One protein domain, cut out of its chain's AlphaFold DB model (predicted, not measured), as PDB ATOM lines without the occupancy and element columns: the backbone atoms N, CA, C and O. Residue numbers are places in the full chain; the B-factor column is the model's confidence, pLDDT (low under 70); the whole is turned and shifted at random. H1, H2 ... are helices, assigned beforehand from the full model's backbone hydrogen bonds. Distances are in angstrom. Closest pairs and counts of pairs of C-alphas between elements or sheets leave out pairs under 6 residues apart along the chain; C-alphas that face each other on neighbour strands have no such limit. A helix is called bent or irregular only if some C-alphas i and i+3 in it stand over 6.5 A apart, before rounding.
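What this domain is: This is residues 2 to 79 of the 103 residues of an uncharacterized protein of Ignavibacteriaceae bacterium (UniProt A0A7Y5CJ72). One long helix, H4, makes the long axis of the domain, and two shorter helices are set on it one after the other: H1 runs side by side with its residues 63 to 77, and H3 crosses its residues 52 to 63 at a slant. Between H1 and H3 the backbone loops away from H4, with the four-residue helix H2 in this loop, and residues 20 to 25 of the loop stick out. The printed part has 78 residues with four named helices, in the order H1, H2, H3, H4, and no named strand; the class is all helix. The whole is loose, with a radius of gyration of the C-alphas of 15.0 A, and its outline is only just flat, spanning 47 by 32 by 17 A.

How they stand to each other: The longest helix is H4, residues 50 to 79. It has a kink of 32 degrees near residue 64 and is only just irregular: C-alphas 75 and 78 are 6.6 A apart, against about 5 A in a regular helix, and its line is a rough one. H3, residues 30 to 43, touches H4 with 14 pairs of C-alphas within 8 A. The closest C-alphas of the two are those of Val 30 and Ala 59, 4.9 A apart, and H4 touches H3 with residues 52 to 63 alone. Their lines stand at a steep tilt of 45 degrees, and they run opposite ways. H1, residues 2 to 13, touches H4 with 7 pairs of C-alphas within 8 A, the closest being those of Ile 9 and Leu 66, 6.4 A apart. Here H4 takes part with residues 63 to 77 alone; the two run opposite ways at a shallow tilt of 11 degrees. H1 and H3 touch only at their ends, residues 12 to 13 and 30 to 31, and only just, with 3 pairs of C-alphas within 8 A; the closest are those of Leu 13 and Val 30, 5.2 A apart. They run the same way at a shallow tilt of 34.9 degrees, only just short of steep. H2, residues 17 to 20, is close to H1 but not clearly touching it: the closest C-alphas are those of Gln 11 and Lys 17, 7.3 A apart. H2 is apart from H3 and from H4. In H1 and H3 every O i to N i+4 pair is within hydrogen-bond range, and in H4 22 of 26 are. H2 is too short for such a pair, and its one O i to N i+3 pair is not within range.

Where its parts are: H4 runs 42.9 A from C-alpha 50 at (2.782, -30.018, -27.864) to C-alpha 79 at (38.968, -7.709, -33.322). H3, residues 30 to 43, is 20.4 A from first to last C-alpha, and H1, residues 2 to 13, is 16.3 A. H1 begins with C-alpha 2 at (34.046, -13.746, -42.052). H2, residues 17 to 20, is 5.1 A long.

The domain as a whole: The two C-alphas farthest apart are those of Ser 46 and Pro 79, at 46.8 A, while those of Ile 2 and Pro 79, the first and last printed, are 11.7 A apart. The link from H1 to H2 is tight, with 3 residues; those from H2 to H3, with 9 residues, and from H3 to H4, with 6, are short. Residues 20 to 25 and 42 to 47 stand free; the 66 residues of the body without them span 43 by 25 by 15 A. The printed part has no cut. Its mean pLDDT is 88.9, no printed residue is under 70, and the mean over H2 is 78.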
ATOM      1  N   ILE A   2      35.092 -14.356 -42.910       86.94
ATOM      2  CA  ILE A   2      34.046 -13.746 -42.052       86.94
ATOM      3  C   ILE A   2      32.709 -13.538 -42.780       86.94
ATOM      4  O   ILE A   2      31.676 -13.986 -42.305       86.94
ATOM      5  N   LYS A   3      32.715 -12.938 -43.981       87.75
ATOM      6  CA  LYS A   3      31.486 -12.746 -44.779       87.75
ATOM      7  C   LYS A   3      30.720 -14.054 -45.024       87.75
ATOM      8  O   LYS A   3      29.497 -14.065 -44.936       87.75
ATOM      9  N   GLN A   4      31.434 -15.134 -45.339       89.06
ATOM     10  CA  GLN A   4      30.827 -16.435 -45.622       89.06
ATOM     11  C   GLN A   4      30.247 -17.059 -44.347       89.06
ATOM     12  O   GLN A   4      29.154 -17.613 -44.384       89.06
ATOM     13  N   GLU A   5      30.952 -16.932 -43.221       89.31
ATOM     14  CA  GLU A   5      30.473 -17.376 -41.906       89.31
ATOM     15  C   GLU A   5      29.212 -16.612 -41.493       89.31
ATOM     16  O   GLU A   5      28.216 -17.229 -41.127       89.31
ATOM     17  N   THR A   6      29.196 -15.285 -41.651       90.25
ATOM     18  CA  THR A   6      28.003 -14.465 -41.397       90.25
ATOM     19  C   THR A   6      26.824 -14.899 -42.266       90.25
ATOM     20  O   THR A   6      25.705 -15.007 -41.775       90.25
ATOM     21  N   GLN A   7      27.056 -15.165 -43.554       90.12
ATOM     22  CA  GLN A   7      26.001 -15.637 -44.454       90.12
ATOM     23  C   GLN A   7      25.445 -16.994 -44.020       90.12
ATOM     24  O   GLN A   7      24.231 -17.167 -44.019       90.12
ATOM     25  N   ASN A   8      26.310 -17.916 -43.599       90.38
ATOM     26  CA  ASN A   8      25.900 -19.227 -43.107       90.38
ATOM     27  C   ASN A   8      25.055 -19.119 -41.822       90.38
ATOM     28  O   ASN A   8      23.990 -19.727 -41.723       90.38
ATOM     29  N   ILE A   9      25.469 -18.265 -40.877       91.75
ATOM     30  CA  ILE A   9      24.695 -17.980 -39.660       91.75
ATOM     31  C   ILE A   9      23.310 -17.429 -40.023       91.75
ATOM     32  O   ILE A   9      22.301 -17.912 -39.516       91.75
ATOM     33  N   LEU A  10      23.238 -16.444 -40.923       90.81
ATOM     34  CA  LEU A  10      21.965 -15.835 -41.332       90.81
ATOM     35  C   LEU A  10      21.038 -16.819 -42.056       90.81
ATOM     36  O   LEU A  10      19.823 -16.745 -41.878       90.81
ATOM     37  N   GLN A  11      21.603 -17.735 -42.842       90.50
ATOM     38  CA  GLN A  11      20.858 -18.775 -43.549       90.50
ATOM     39  C   GLN A  11      20.122 -19.706 -42.578       90.50
ATOM     40  O   GLN A  11      18.953 -20.007 -42.795       90.50
ATOM     41  N   HIS A  12      20.783 -20.111 -41.490       90.25
ATOM     42  CA  HIS A  12      20.200 -20.994 -40.474       90.25
ATOM     43  C   HIS A  12      19.312 -20.251 -39.467       90.25
ATOM     44  O   HIS A  12      18.343 -20.814 -38.959       90.25
ATOM     45  N   LEU A  13      19.634 -18.989 -39.168       91.81
ATOM     46  CA  LEU A  13      18.905 -18.199 -38.180       91.81
ATOM     47  C   LEU A  13      17.604 -17.616 -38.742       91.81
ATOM     48  O   LEU A  13      16.607 -17.618 -38.028       91.81
ATOM     49  N   PHE A  14      17.617 -17.116 -39.983       88.06
ATOM     50  CA  PHE A  14      16.505 -16.364 -40.574       88.06
ATOM     51  C   PHE A  14      15.953 -16.987 -41.848       88.06
ATOM     52  O   PHE A  14      14.774 -17.303 -41.905       88.06
ATOM     53  N   GLN A  15      16.769 -17.082 -42.899       83.12
ATOM     54  CA  GLN A  15      16.294 -17.551 -44.198       83.12
ATOM     55  C   GLN A  15      17.450 -17.858 -45.147       83.12
ATOM     56  O   GLN A  15      18.352 -17.035 -45.342       83.12
ATOM     57  N   ASP A  16      17.344 -18.984 -45.852       79.81
ATOM     58  CA  ASP A  16      18.115 -19.230 -47.066       79.81
ATOM     59  C   ASP A  16      17.518 -18.475 -48.256       79.81
ATOM     60  O   ASP A  16      16.540 -18.903 -48.873       79.81
ATOM     61  N   LYS A  17      18.131 -17.339 -48.592       75.88
ATOM     62  CA  LYS A  17      17.693 -16.504 -49.716       75.88
ATOM     63  C   LYS A  17      17.781 -17.234 -51.056       75.88
ATOM     64  O   LYS A  17      16.920 -17.035 -51.901       75.88
ATOM     65  N   THR A  18      18.782 -18.091 -51.258       80.31
ATOM     66  CA  THR A  18      19.013 -18.743 -52.554       80.31
ATOM     67  C   THR A  18      17.985 -19.835 -52.839       80.31
ATOM     68  O   THR A  18      17.535 -19.961 -53.979       80.31
ATOM     69  N   ILE A  19      17.597 -20.612 -51.824       79.69
ATOM     70  CA  ILE A  19      16.539 -21.627 -51.954       79.69
ATOM     71  C   ILE A  19      15.165 -20.949 -52.039       79.69
ATOM     72  O   ILE A  19      14.367 -21.287 -52.916       79.69
ATOM     73  N   ALA A  20      14.914 -19.939 -51.199       77.00
ATOM     74  CA  ALA A  20      13.639 -19.226 -51.184       77.00
ATOM     75  C   ALA A  20      13.329 -18.513 -52.510       77.00
ATOM     76  O   ALA A  20      12.198 -18.563 -52.983       77.00
ATOM     77  N   GLU A  21      14.332 -17.911 -53.160       84.88
ATOM     78  CA  GLU A  21      14.182 -17.287 -54.485       84.88
ATOM     79  C   GLU A  21      13.730 -18.272 -55.574       84.88
ATOM     80  O   GLU A  21      13.170 -17.865 -56.592       84.88
ATOM     81  N   ARG A  22      13.958 -19.572 -55.370       87.75
ATOM     82  CA  ARG A  22      13.614 -20.630 -56.324       87.75
ATOM     83  C   ARG A  22      12.281 -21.311 -56.017       87.75
ATOM     84  O   ARG A  22      11.912 -22.224 -56.745       87.75
ATOM     85  N   ASN A  23      11.549 -20.855 -54.995       82.06
ATOM     86  CA  ASN A  23      10.331 -21.501 -54.484       82.06
ATOM     87  C   ASN A  23      10.534 -22.981 -54.120       82.06
ATOM     88  O   ASN A  23       9.602 -23.781 -54.195       82.06
ATOM     89  N   GLU A  24      11.757 -23.347 -53.744       87.00
ATOM     90  CA  GLU A  24      12.074 -24.698 -53.303       87.00
ATOM     91  C   GLU A  24      11.710 -24.867 -51.819       87.00
ATOM     92  O   GLU A  24      11.759 -23.892 -51.058       87.00
ATOM     93  N   PRO A  25      11.356 -26.083 -51.366       80.19
ATOM     94  CA  PRO A  25      11.035 -26.326 -49.967       80.19
ATOM     95  C   PRO A  25      12.224 -25.999 -49.053       80.19
ATOM     96  O   PRO A  25      13.291 -26.606 -49.161       80.19
ATOM     97  N   THR A  26      12.028 -25.074 -48.115       82.00
ATOM     98  CA  THR A  26      13.008 -24.748 -47.072       82.00
ATOM     99  C   THR A  26      12.650 -25.440 -45.763       82.00
ATOM    100  O   THR A  26      11.481 -25.511 -45.376       82.00
ATOM    101  N   ILE A  27      13.665 -25.923 -45.047       83.88
ATOM    102  CA  ILE A  27      13.498 -26.375 -43.662       83.88
ATOM    103  C   ILE A  27      13.216 -25.136 -42.791       83.88
ATOM    104  O   ILE A  27      13.851 -24.105 -43.025       83.88
ATOM    105  N   PRO A  28      12.297 -25.205 -41.807       88.06
ATOM    106  CA  PRO A  28      12.046 -24.092 -40.898       88.06
ATOM    107  C   PRO A  28      13.319 -23.673 -40.164       88.06
ATOM    108  O   PRO A  28      13.984 -24.509 -39.551       88.06
ATOM    109  N   THR A  29      13.625 -22.382 -40.204       93.31
ATOM    110  CA  THR A  29      14.736 -21.793 -39.453       93.31
ATOM    111  C   THR A  29      14.386 -21.618 -37.977       93.31
ATOM    112  O   THR A  29      13.225 -21.743 -37.566       93.31
ATOM    113  N   VAL A  30      15.384 -21.260 -37.165       93.62
ATOM    114  CA  VAL A  30      15.163 -20.867 -35.763       93.62
ATOM    115  C   VAL A  30      14.131 -19.736 -35.682       93.62
ATOM    116  O   VAL A  30      13.212 -19.798 -34.863       93.62
ATOM    117  N   TYR A  31      14.234 -18.733 -36.560       93.31
ATOM    118  CA  TYR A  31      13.267 -17.641 -36.638       93.31
ATOM    119  C   TYR A  31      11.864 -18.132 -37.003       93.31
ATOM    120  O   TYR A  31      10.909 -17.754 -36.329       93.31
ATOM    121  N   ASP A  32      11.725 -19.004 -38.005       92.12
ATOM    122  CA  ASP A  32      10.412 -19.507 -38.431       92.12
ATOM    123  C   ASP A  32       9.700 -20.263 -37.307       92.12
ATOM    124  O   ASP A  32       8.510 -20.055 -37.068       92.12
ATOM    125  N   ARG A  33      10.438 -21.102 -36.568       93.25
ATOM    126  CA  ARG A  33       9.906 -21.846 -35.417       93.25
ATOM    127  C   ARG A  33       9.437 -20.909 -34.307       93.25
ATOM    128  O   ARG A  33       8.358 -21.106 -33.754       93.25
ATOM    129  N   LEU A  34      10.225 -19.883 -33.983       92.38
ATOM    130  CA  LEU A  34       9.852 -18.894 -32.968       92.38
ATOM    131  C   LEU A  34       8.664 -18.041 -33.417       92.38
ATOM    132  O   LEU A  34       7.787 -17.731 -32.610       92.38
ATOM    133  N   ASN A  35       8.614 -17.689 -34.699       91.38
ATOM    134  CA  ASN A  35       7.528 -16.908 -35.268       91.38
ATOM    135  C   ASN A  35       6.215 -17.707 -35.304       91.38
ATOM    136  O   ASN A  35       5.161 -17.152 -35.004       91.38
ATOM    137  N   GLU A  36       6.263 -19.016 -35.576       90.19
ATOM    138  CA  GLU A  36       5.099 -19.907 -35.470       90.19
ATOM    139  C   GLU A  36       4.531 -19.899 -34.045       90.19
ATOM    140  O   GLU A  36       3.348 -19.602 -33.859       90.19
ATOM    141  N   ILE A  37       5.384 -20.093 -33.035       90.19
ATOM    142  CA  ILE A  37       4.977 -20.064 -31.622       90.19
ATOM    143  C   ILE A  37       4.377 -18.704 -31.258       90.19
ATOM    144  O   ILE A  37       3.288 -18.645 -30.683       90.19
ATOM    145  N   ALA A  38       5.063 -17.611 -31.611       89.12
ATOM    146  CA  ALA A  38       4.597 -16.259 -31.336       89.12
ATOM    147  C   ALA A  38       3.230 -16.017 -31.985       89.12
ATOM    148  O   ALA A  38       2.294 -15.597 -31.311       89.12
ATOM    149  N   SER A  39       3.085 -16.333 -33.273       86.81
ATOM    150  CA  SER A  39       1.843 -16.129 -34.019       86.81
ATOM    151  C   SER A  39       0.664 -16.906 -33.430       86.81
ATOM    152  O   SER A  39      -0.438 -16.361 -33.354       86.81
ATOM    153  N   GLY A  40       0.891 -18.139 -32.964       84.19
ATOM    154  CA  GLY A  40      -0.134 -18.952 -32.315       84.19
ATOM    155  C   GLY A  40      -0.511 -18.420 -30.933       84.19
ATOM    156  O   GLY A  40      -1.689 -18.419 -30.580       84.19
ATOM    157  N   PHE A  41       0.461 -17.906 -30.177       83.88
ATOM    158  CA  PHE A  41       0.213 -17.276 -28.879       83.88
ATOM    159  C   PHE A  41      -0.581 -15.968 -29.011       83.88
ATOM    160  O   PHE A  41      -1.522 -15.737 -28.261       83.88
ATOM    161  N   TRP A  42      -0.275 -15.128 -30.005       82.94
ATOM    162  CA  TRP A  42      -1.016 -13.879 -30.238       82.94
ATOM    163  C   TRP A  42      -2.487 -14.098 -30.615       82.94
ATOM    164  O   TRP A  42      -3.318 -13.221 -30.391       82.94
ATOM    165  N   GLN A  43      -2.812 -15.256 -31.190       80.81
ATOM    166  CA  GLN A  43      -4.155 -15.593 -31.666       80.81
ATOM    167  C   GLN A  43      -4.949 -16.454 -30.674       80.81
ATOM    168  O   GLN A  43      -6.142 -16.671 -30.885       80.81
ATOM    169  N   SER A  44      -4.318 -16.945 -29.601       76.62
ATOM    170  CA  SER A  44      -4.950 -17.863 -28.658       76.62
ATOM    171  C   SER A  44      -4.518 -17.622 -27.218       76.62
ATOM    172  O   SER A  44      -3.336 -17.566 -26.904       76.62
ATOM    173  N   ASN A  45      -5.493 -17.601 -26.311       78.19
ATOM    174  CA  ASN A  45      -5.252 -17.573 -24.866       78.19
ATOM    175  C   ASN A  45      -5.215 -18.990 -24.246       78.19
ATOM    176  O   ASN A  45      -5.351 -19.146 -23.031       78.19
ATOM    177  N   SER A  46      -5.113 -20.031 -25.081       80.06
ATOM    178  CA  SER A  46      -4.936 -21.421 -24.650       80.06
ATOM    179  C   SER A  46      -3.484 -21.703 -24.259       80.06
ATOM    180  O   SER A  46      -2.565 -21.017 -24.699       80.06
ATOM    181  N   ALA A  47      -3.259 -22.761 -23.477       83.56
ATOM    182  CA  ALA A  47      -1.906 -23.250 -23.215       83.56
ATOM    183  C   ALA A  47      -1.169 -23.620 -24.521       83.56
ATOM    184  O   ALA A  47      -1.806 -23.956 -25.525       83.56
ATOM    185  N   LEU A  48       0.169 -23.582 -24.480       82.88
ATOM    186  CA  LEU A  48       1.028 -24.005 -25.589       82.88
ATOM    187  C   LEU A  48       0.708 -25.447 -25.995       82.88
ATOM    188  O   LEU A  48       0.597 -26.341 -25.152       82.88
ATOM    189  N   THR A  49       0.592 -25.679 -27.298       89.62
ATOM    190  CA  THR A  49       0.412 -27.022 -27.849       89.62
ATOM    191  C   THR A  49       1.708 -27.826 -27.755       89.62
ATOM    192  O   THR A  49       2.809 -27.274 -27.674       89.62
ATOM    193  N   GLN A  50       1.601 -29.154 -27.836       91.25
ATOM    194  CA  GLN A  50       2.782 -30.018 -27.864       91.25
ATOM    195  C   GLN A  50       3.716 -29.689 -29.041       91.25
ATOM    196  O   GLN A  50       4.934 -29.754 -28.898       91.25
ATOM    197  N   THR A  51       3.161 -29.289 -30.189       90.19
ATOM    198  CA  THR A  51       3.936 -28.863 -31.361       90.19
ATOM    199  C   THR A  51       4.776 -27.626 -31.059       90.19
ATOM    200  O   THR A  51       5.969 -27.623 -31.348       90.19
ATOM    201  N   GLN A  52       4.196 -26.616 -30.408       90.19
ATOM    202  CA  GLN A  52       4.912 -25.390 -30.038       90.19
ATOM    203  C   GLN A  52       6.032 -25.661 -29.024       90.19
ATOM    204  O   GLN A  52       7.129 -25.122 -29.155       90.19
ATOM    205  N   ILE A  53       5.799 -26.548 -28.051       93.12
ATOM    206  CA  ILE A  53       6.833 -26.983 -27.096       93.12
ATOM    207  C   ILE A  53       7.982 -27.687 -27.828       93.12
ATOM    208  O   ILE A  53       9.154 -27.413 -27.566       93.12
ATOM    209  N   ASN A  54       7.659 -28.572 -28.773       94.00
ATOM    210  CA  ASN A  54       8.666 -29.266 -29.570       94.00
ATOM    211  C   ASN A  54       9.456 -28.283 -30.449       94.00
ATOM    212  O   ASN A  54      10.680 -28.375 -30.506       94.00
ATOM    213  N   ASN A  55       8.782 -27.314 -31.075       92.56
ATOM    214  CA  ASN A  55       9.421 -26.260 -31.863       92.56
ATOM    215  C   ASN A  55      10.375 -25.415 -31.015       92.56
ATOM    216  O   ASN A  55      11.482 -25.133 -31.467       92.56
ATOM    217  N   LEU A  56       9.996 -25.072 -29.779       93.75
ATOM    218  CA  LEU A  56      10.861 -24.334 -28.858       93.75
ATOM    219  C   LEU A  56      12.115 -25.134 -28.500       93.75
ATOM    220  O   LEU A  56      13.214 -24.580 -28.474       93.75
ATOM    221  N   LYS A  57      11.961 -26.436 -28.238       95.69
ATOM    222  CA  LYS A  57      13.087 -27.320 -27.931       95.69
ATOM    223  C   LYS A  57      14.075 -27.374 -29.098       95.69
ATOM    224  O   LYS A  57      15.253 -27.102 -28.897       95.69
ATOM    225  N   VAL A  58      13.585 -27.647 -30.307       94.25
ATOM    226  CA  VAL A  58      14.427 -27.724 -31.512       94.25
ATOM    227  C   VAL A  58      15.093 -26.381 -31.808       94.25
ATOM    228  O   VAL A  58      16.298 -26.339 -32.021       94.25
ATOM    229  N   ALA A  59      14.347 -25.273 -31.742       93.50
ATOM    230  CA  ALA A  59      14.904 -23.938 -31.955       93.50
ATOM    231  C   ALA A  59      16.025 -23.618 -30.952       93.50
ATOM    232  O   ALA A  59      17.019 -22.999 -31.317       93.50
ATOM    233  N   SER A  60      15.887 -24.062 -29.699       94.50
ATOM    234  CA  SER A  60      16.904 -23.865 -28.658       94.50
ATOM    235  C   SER A  60      18.170 -24.684 -28.934       94.50
ATOM    236  O   SER A  60      19.277 -24.164 -28.812       94.50
ATOM    237  N   GLU A  61      18.006 -25.945 -29.344       95.62
ATOM    238  CA  GLU A  61      19.103 -26.848 -29.722       95.62
ATOM    239  C   GLU A  61      19.851 -26.352 -30.974       95.62
ATOM    240  O   GLU A  61      21.079 -26.402 -31.021       95.62
ATOM    241  N   GLU A  62      19.130 -25.826 -31.969       93.12
ATOM    242  CA  GLU A  62      19.700 -25.240 -33.191       93.12
ATOM    243  C   GLU A  62      20.380 -23.885 -32.922       93.12
ATOM    244  O   GLU A  62      21.400 -23.563 -33.537       93.12
ATOM    245  N   PHE A  63      19.856 -23.086 -31.987       94.88
ATOM    246  CA  PHE A  63      20.395 -21.763 -31.670       94.88
ATOM    247  C   PHE A  63      21.708 -21.814 -30.880       94.88
ATOM    248  O   PHE A  63      22.580 -20.972 -31.099       94.88
ATOM    249  N   GLU A  64      21.893 -22.788 -29.987       95.50
ATOM    250  CA  GLU A  64      23.103 -22.888 -29.160       95.50
ATOM    251  C   GLU A  64      24.424 -22.873 -29.971       95.50
ATOM    252  O   GLU A  64      25.305 -22.060 -29.661       95.50
ATOM    253  N   PRO A  65      24.618 -23.713 -31.009       94.62
ATOM    254  CA  PRO A  65      25.836 -23.665 -31.816       94.62
ATOM    255  C   PRO A  65      25.954 -22.371 -32.632       94.62
ATOM    256  O   PRO A  65      27.066 -21.869 -32.801       94.62
ATOM    257  N   LEU A  66      24.837 -21.797 -33.096       93.44
ATOM    258  CA  LEU A  66      24.840 -20.520 -33.819       93.44
ATOM    259  C   LEU A  66      25.308 -19.375 -32.916       93.44
ATOM    260  O   LEU A  66      26.117 -18.552 -33.340       93.44
ATOM    261  N   LEU A  67      24.876 -19.351 -31.653       94.56
ATOM    262  CA  LEU A  67      25.317 -18.354 -30.680       94.56
ATOM    263  C   LEU A  67      26.832 -18.411 -30.462       94.56
ATOM    264  O   LEU A  67      27.486 -17.370 -30.470       94.56
ATOM    265  N   LYS A  68      27.409 -19.611 -30.340       95.00
ATOM    266  CA  LYS A  68      28.867 -19.789 -30.203       95.00
ATOM    267  C   LYS A  68      29.623 -19.267 -31.428       95.00
ATOM    268  O   LYS A  68      30.677 -18.643 -31.286       95.00
ATOM    269  N   GLN A  69      29.084 -19.480 -32.630       93.38
ATOM    270  CA  GLN A  69      29.661 -18.936 -33.864       93.38
ATOM    271  C   GLN A  69      29.584 -17.405 -33.900       93.38
ATOM    272  O   GLN A  69      30.566 -16.758 -34.250       93.38
ATOM    273  N   ILE A  70      28.452 -16.822 -33.489       93.50
ATOM    274  CA  ILE A  70      28.278 -15.366 -33.397       93.50
ATOM    275  C   ILE A  70      29.271 -14.767 -32.396       93.50
ATOM    276  O   ILE A  70      29.943 -13.790 -32.721       93.50
ATOM    277  N   GLN A  71      29.403 -15.363 -31.209       93.94
ATOM    278  CA  GLN A  71      30.366 -14.933 -30.191       93.94
ATOM    279  C   GLN A  71      31.793 -14.979 -30.729       93.94
ATOM    280  O   GLN A  71      32.510 -13.992 -30.638       93.94
ATOM    281  N   THR A  72      32.180 -16.078 -31.378       93.62
ATOM    282  CA  THR A  72      33.510 -16.205 -31.994       93.62
ATOM    283  C   THR A  72      33.743 -15.108 -33.036       93.62
ATOM    284  O   THR A  72      34.776 -14.438 -33.020       93.62
ATOM    285  N   LEU A  73      32.755 -14.854 -33.895       91.69
ATOM    286  CA  LEU A  73      32.853 -13.831 -34.930       91.69
ATOM    287  C   LEU A  73      33.053 -12.429 -34.333       91.69
ATOM    288  O   LEU A  73      33.876 -11.666 -34.837       91.69
ATOM    289  N   LEU A  74      32.335 -12.104 -33.256       89.38
ATOM    290  CA  LEU A  74      32.385 -10.795 -32.601       89.38
ATOM    291  C   LEU A  74      33.604 -10.606 -31.693       89.38
ATOM    292  O   LEU A  74      34.154  -9.511 -31.651       89.38
ATOM    293  N   GLU A  75      34.013 -11.636 -30.959       91.56
ATOM    294  CA  GLU A  75      35.056 -11.540 -29.931       91.56
ATOM    295  C   GLU A  75      36.448 -11.890 -30.462       91.56
ATOM    296  O   GLU A  75      37.449 -11.457 -29.895       91.56
ATOM    297  N   VAL A  76      36.531 -12.650 -31.557       91.88
ATOM    298  CA  VAL A  76      37.805 -13.108 -32.130       91.88
ATOM    299  C   VAL A  76      37.998 -12.554 -33.535       91.88
ATOM    300  O   VAL A  76      38.959 -11.827 -33.787       91.88
ATOM    301  N   ASN A  77      37.103 -12.874 -34.471       90.19
ATOM    302  CA  ASN A  77      37.349 -12.584 -35.884       90.19
ATOM    303  C   ASN A  77      37.339 -11.080 -36.189       90.19
ATOM    304  O   ASN A  77      38.216 -10.605 -36.911       90.19
ATOM    305  N   VAL A  78      36.366 -10.336 -35.654       87.50
ATOM    306  CA  VAL A  78      36.268  -8.883 -35.853       87.50
ATOM    307  C   VAL A  78      37.451  -8.146 -35.209       87.50
ATOM    308  O   VAL A  78      38.123  -7.421 -35.940       87.50
ATOM    309  N   PRO A  79      37.807  -8.363 -33.926       87.44
ATOM    310  CA  PRO A  79      38.968  -7.709 -33.322       87.44
ATOM    311  C   PRO A  79      40.291  -8.028 -34.023       87.44
ATOM    312  O   PRO A  79      41.131  -7.145 -34.186       87.44
TER     313      PRO A  79